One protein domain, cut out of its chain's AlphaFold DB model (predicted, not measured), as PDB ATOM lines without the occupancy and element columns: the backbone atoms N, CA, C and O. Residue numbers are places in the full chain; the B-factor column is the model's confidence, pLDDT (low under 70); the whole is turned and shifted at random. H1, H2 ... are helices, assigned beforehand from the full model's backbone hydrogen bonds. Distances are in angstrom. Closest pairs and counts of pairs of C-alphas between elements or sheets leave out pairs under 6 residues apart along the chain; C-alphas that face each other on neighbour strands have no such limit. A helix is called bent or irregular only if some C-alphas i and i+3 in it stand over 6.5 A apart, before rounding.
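This is residues 168 to 184 and 246 to 270 of the 746 residues of the protein "Exonuclease domain-containing protein" of Trypanosoma vivax (strain Y486) (UniProt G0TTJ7). Three helices make a flat, open group: H1 and H2 lie side by side, running opposite ways, and after a tight turn H3 folds back, opening from H2 like a narrow V and staying clear of H1. H2 is between the other two, but offset, and the three centres make a wide triangle. The 42 printed residues hold H1, H2 and H3 in that order and no named strand; the class is all helix. The whole is compact, with a radius of gyration of the C-alphas of 10.2 A, and spans 26 by 24 by 12 A.

Begin with the longest helix, H1, residues 168 to 183. It touches H2, residues 246 to 255, at a shallow tilt of 20 degrees, opposite ways; look at Leu 174 and Leu 255, whose C-alphas are the closest, 5.9 A apart. From H2 go on to H3, residues 259 to 270, which touches H2 only at the corner by their link, with residues 259 to 263 alone. There the closest C-alphas, of Cys 253 and Ser 259, are 5.0 A apart, and the tilt is shallow, 26 degrees, opposite ways. H1 and H3 are apart. In H3 every O i to N i+4 pair is within hydrogen-bond range; in H1 10 of 12 are, in H2 4 of 6.

Find C-alpha 168 at (117.494, 150.680, 135.332); from there H1 runs 23.4 A to C-alpha 183. H1 is irregular: C-alphas 169 and 172 are 7.9 A apart. H2 measures 14.6 A, and H3 runs 15.8 A to C-alpha 270 at (133.839, 156.007, 156.047).

The C-alphas farthest apart, of Glu 169 and Ser 268, are 28.4 A from each other. Residues 185 to 245 are not printed; C-alphas 184 and 246 are 12.1 A apart across the cut. The link from H2 to H3 is tight. Mean pLDDT of the printed part is 85.0, with residue 184 alone under 70.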
ATOM      1  N   GLU A 168     117.235 151.099 136.724       72.50
ATOM      2  CA  GLU A 168     117.494 150.680 135.332       72.50
ATOM      3  C   GLU A 168     117.767 151.863 134.386       72.50
ATOM      4  O   GLU A 168     118.805 151.910 133.724       72.50
ATOM      5  N   GLU A 169     116.917 152.892 134.424       75.38
ATOM      6  CA  GLU A 169     117.057 154.128 133.632       75.38
ATOM      7  C   GLU A 169     118.334 154.939 133.948       75.38
ATOM      8  O   GLU A 169     118.723 155.837 133.197       75.38
ATOM      9  N   LEU A 170     119.002 154.648 135.069       79.62
ATOM     10  CA  LEU A 170     120.114 155.427 135.617       79.62
ATOM     11  C   LEU A 170     121.460 154.683 135.593       79.62
ATOM     12  O   LEU A 170     122.477 155.280 135.962       79.62
ATOM     13  N   ILE A 171     121.512 153.442 135.088       77.00
ATOM     14  CA  ILE A 171     122.747 152.642 134.941       77.00
ATOM     15  C   ILE A 171     123.907 153.440 134.297       77.00
ATOM     16  O   ILE A 171     125.012 153.414 134.849       77.00
ATOM     17  N   PRO A 172     123.720 154.224 133.208       73.00
ATOM     18  CA  PRO A 172     124.814 155.005 132.623       73.00
ATOM     19  C   PRO A 172     125.360 156.088 133.566       73.00
ATOM     20  O   PRO A 172     126.567 156.330 133.604       73.00
ATOM     21  N   GLN A 173     124.491 156.721 134.362       79.38
ATOM     22  CA  GLN A 173     124.898 157.721 135.353       79.38
ATOM     23  C   GLN A 173     125.588 157.079 136.559       79.38
ATOM     24  O   GLN A 173     126.485 157.691 137.146       79.38
ATOM     25  N   LEU A 174     125.189 155.857 136.918       82.62
ATOM     26  CA  LEU A 174     125.769 155.072 138.003       82.62
ATOM     27  C   LEU A 174     127.197 154.638 137.660       82.62
ATOM     28  O   LEU A 174     128.131 154.975 138.385       82.62
ATOM     29  N   LEU A 175     127.383 153.984 136.508       80.69
ATOM     30  CA  LEU A 175     128.697 153.580 135.999       80.69
ATOM     31  C   LEU A 175     129.631 154.779 135.805       80.69
ATOM     32  O   LEU A 175     130.827 154.676 136.080       80.69
ATOM     33  N   LEU A 176     129.095 155.925 135.369       80.12
ATOM     34  CA  LEU A 176     129.855 157.168 135.312       80.12
ATOM     35  C   LEU A 176     130.294 157.590 136.717       80.12
ATOM     36  O   LEU A 176     131.492 157.677 136.963       80.12
ATOM     37  N   SER A 177     129.360 157.781 137.653       83.69
ATOM     38  CA  SER A 177     129.651 158.258 139.017       83.69
ATOM     39  C   SER A 177     130.647 157.351 139.755       83.69
ATOM     40  O   SER A 177     131.580 157.851 140.383       83.69
ATOM     41  N   LEU A 178     130.532 156.029 139.595       86.88
ATOM     42  CA  LEU A 178     131.504 155.065 140.113       86.88
ATOM     43  C   LEU A 178     132.900 155.248 139.493       86.88
ATOM     44  O   LEU A 178     133.888 155.259 140.223       86.88
ATOM     45  N   ARG A 179     133.013 155.449 138.169       81.19
ATOM     46  CA  ARG A 179     134.306 155.735 137.510       81.19
ATOM     47  C   ARG A 179     134.922 157.043 138.010       81.19
ATOM     48  O   ARG A 179     136.133 157.096 138.220       81.19
ATOM     49  N   LEU A 180     134.107 158.067 138.269       83.25
ATOM     50  CA  LEU A 180     134.581 159.335 138.836       83.25
ATOM     51  C   LEU A 180     135.160 159.156 140.241       83.25
ATOM     52  O   LEU A 180     136.222 159.701 140.526       83.25
ATOM     53  N   ILE A 181     134.516 158.356 141.097       87.62
ATOM     54  CA  ILE A 181     135.042 158.032 142.431       87.62
ATOM     55  C   ILE A 181     136.325 157.194 142.312       87.62
ATOM     56  O   ILE A 181     137.320 157.508 142.959       87.62
ATOM     57  N   ALA A 182     136.319 156.150 141.477       82.69
ATOM     58  CA  ALA A 182     137.404 155.178 141.338       82.69
ATOM     59  C   ALA A 182     138.698 155.740 140.714       82.69
ATOM     60  O   ALA A 182     139.790 155.292 141.086       82.69
ATOM     61  N   PHE A 183     138.583 156.678 139.765       83.12
ATOM     62  CA  PHE A 183     139.697 157.146 138.926       83.12
ATOM     63  C   PHE A 183     139.901 158.674 138.945       83.12
ATOM     64  O   PHE A 183     141.045 159.119 138.947       83.12
ATOM     65  N   GLY A 184     138.835 159.477 139.069       68.94
ATOM     66  CA  GLY A 184     138.911 160.940 139.240       68.94
ATOM     67  C   GLY A 184     138.677 161.800 137.986       68.94
ATOM     68  O   GLY A 184     138.614 163.025 138.107       68.94
ATOM     69  N   ARG A 246     133.013 162.901 147.998       89.44
ATOM     70  CA  ARG A 246     131.831 163.029 148.851       89.44
ATOM     71  C   ARG A 246     130.565 163.373 148.065       89.44
ATOM     72  O   ARG A 246     129.584 162.637 148.150       89.44
ATOM     73  N   LEU A 247     130.609 164.422 147.243       90.38
ATOM     74  CA  LEU A 247     129.501 164.819 146.363       90.38
ATOM     75  C   LEU A 247     129.125 163.700 145.373       90.38
ATOM     76  O   LEU A 247     127.949 163.488 145.073       90.38
ATOM     77  N   LEU A 248     130.112 162.938 144.893       90.31
ATOM     78  CA  LEU A 248     129.877 161.784 144.023       90.31
ATOM     79  C   LEU A 248     129.251 160.591 144.763       90.31
ATOM     80  O   LEU A 248     128.404 159.919 144.182       90.31
ATOM     81  N   LEU A 249     129.609 160.345 146.029       92.25
ATOM     82  CA  LEU A 249     128.969 159.336 146.884       92.25
ATOM     83  C   LEU A 249     127.523 159.719 147.228       92.25
ATOM     84  O   LEU A 249     126.629 158.882 147.135       92.25
ATOM     85  N   GLN A 250     127.262 160.991 147.545       90.38
ATOM     86  CA  GLN A 250     125.898 161.499 147.729       90.38
ATOM     87  C   GLN A 250     125.063 161.314 146.452       90.38
ATOM     88  O   GLN A 250     123.936 160.823 146.524       90.38
ATOM     89  N   LYS A 251     125.634 161.616 145.274       90.44
ATOM     90  CA  LYS A 251     124.987 161.324 143.986       90.44
ATOM     91  C   LYS A 251     124.749 159.821 143.799       90.44
ATOM     92  O   LYS A 251     123.664 159.445 143.364       90.44
ATOM     93  N   LEU A 252     125.715 158.965 144.146       90.50
ATOM     94  CA  LEU A 252     125.614 157.505 144.023       90.50
ATOM     95  C   LEU A 252     124.385 156.951 144.762       90.50
ATOM     96  O   LEU A 252     123.637 156.163 144.186       90.50
ATOM     97  N   CYS A 253     124.116 157.436 145.978       89.94
ATOM     98  CA  CYS A 253     122.942 157.044 146.764       89.94
ATOM     99  C   CYS A 253     121.592 157.393 146.106       89.94
ATOM    100  O   CYS A 253     120.594 156.754 146.426       89.94
ATOM    101  N   GLY A 254     121.542 158.356 145.180       87.19
ATOM    102  CA  GLY A 254     120.340 158.668 144.393       87.19
ATOM    103  C   GLY A 254     120.145 157.796 143.144       87.19
ATOM    104  O   GLY A 254     119.066 157.800 142.558       87.19
ATOM    105  N   LEU A 255     121.168 157.045 142.721       86.69
ATOM    106  CA  LEU A 255     121.174 156.263 141.473       86.69
ATOM    107  C   LEU A 255     120.859 154.769 141.691       86.69
ATOM    108  O   LEU A 255     120.722 154.014 140.725       86.69
ATOM    109  N   VAL A 256     120.736 154.345 142.951       87.12
ATOM    110  CA  VAL A 256     120.507 152.954 143.374       87.12
ATOM    111  C   VAL A 256     119.114 152.758 143.970       87.12
ATOM    112  O   VAL A 256     118.478 153.709 144.434       87.12
ATOM    113  N   GLN A 257     118.626 151.519 143.967       83.25
ATOM    114  CA  GLN A 257     117.367 151.149 144.617       83.25
ATOM    115  C   GLN A 257     117.556 151.000 146.132       83.25
ATOM    116  O   GLN A 257     116.797 151.575 146.907       83.25
ATOM    117  N   ASN A 258     118.621 150.314 146.561       88.94
ATOM    118  CA  ASN A 258     118.959 150.066 147.965       88.94
ATOM    119  C   ASN A 258     119.754 151.225 148.609       88.94
ATOM    120  O   ASN A 258     120.806 151.027 149.219       88.94
ATOM    121  N   SER A 259     119.233 152.450 148.475       88.19
ATOM    122  CA  SER A 259     119.884 153.698 148.903       88.19
ATOM    123  C   SER A 259     120.255 153.752 150.381       88.19
ATOM    124  O   SER A 259     121.265 154.358 150.727       88.19
ATOM    125  N   ASP A 260     119.454 153.149 151.255       86.06
ATOM    126  CA  ASP A 260     119.622 153.300 152.702       86.06
ATOM    127  C   ASP A 260     120.616 152.286 153.274       86.06
ATOM    128  O   ASP A 260     121.513 152.684 154.012       86.06
ATOM    129  N   GLY A 261     120.603 151.038 152.794       86.06
ATOM    130  CA  GLY A 261     121.687 150.085 153.063       86.06
ATOM    131  C   GLY A 261     123.044 150.557 152.511       86.06
ATOM    132  O   GLY A 261     124.078 150.338 153.139       86.06
ATOM    133  N   LEU A 262     123.054 151.287 151.385       88.56
ATOM    134  CA  LEU A 262     124.274 151.931 150.882       88.56
ATOM    135  C   LEU A 262     124.760 153.039 151.834       88.56
ATOM    136  O   LEU A 262     125.961 153.136 152.085       88.56
ATOM    137  N   LYS A 263     123.856 153.849 152.409       89.12
ATOM    138  CA  LYS A 263     124.223 154.835 153.442       89.12
ATOM    139  C   LYS A 263     124.777 154.153 154.690       89.12
ATOM    140  O   LYS A 263     125.800 154.604 155.182       89.12
ATOM    141  N   GLU A 264     124.157 153.075 155.172       87.44
ATOM    142  CA  GLU A 264     124.626 152.322 156.346       87.44
ATOM    143  C   GLU A 264     126.027 151.731 156.139       87.44
ATOM    144  O   GLU A 264     126.883 151.850 157.020       87.44
ATOM    145  N   LEU A 265     126.303 151.173 154.955       89.06
ATOM    146  CA  LEU A 265     127.642 150.718 154.588       89.06
ATOM    147  C   LEU A 265     128.649 151.878 154.582       89.06
ATOM    148  O   LEU A 265     129.728 151.757 155.158       89.06
ATOM    149  N   LEU A 266     128.314 153.012 153.959       90.00
ATOM    150  CA  LEU A 266     129.200 154.182 153.907       90.00
ATOM    151  C   LEU A 266     129.413 154.806 155.301       90.00
ATOM    152  O   LEU A 266     130.528 155.213 155.616       90.00
ATOM    153  N   ASP A 267     128.405 154.794 156.172       88.50
ATOM    154  CA  ASP A 267     128.510 155.189 157.583       88.50
ATOM    155  C   ASP A 267     129.444 154.267 158.376       88.50
ATOM    156  O   ASP A 267     130.238 154.746 159.189       88.50
ATOM    157  N   SER A 268     129.366 152.956 158.130       87.25
ATOM    158  CA  SER A 268     130.222 151.940 158.748       87.25
ATOM    159  C   SER A 268     131.680 152.049 158.279       87.25
ATOM    160  O   SER A 268     132.604 151.962 159.086       87.25
ATOM    161  N   VAL A 269     131.886 152.285 156.980       87.56
ATOM    162  CA  VAL A 269     133.194 152.185 156.313       87.56
ATOM    163  C   VAL A 269     133.946 153.524 156.238       87.56
ATOM    164  O   VAL A 269     135.176 153.537 156.281       87.56
ATOM    165  N   LEU A 270     133.245 154.659 156.146       87.75
ATOM    166  CA  LEU A 270     133.839 156.007 156.047       87.75
ATOM    167  C   LEU A 270     133.595 156.863 157.305       87.75
ATOM    168  O   LEU A 270     134.283 157.868 157.509       87.75
TER     169      LEU A 270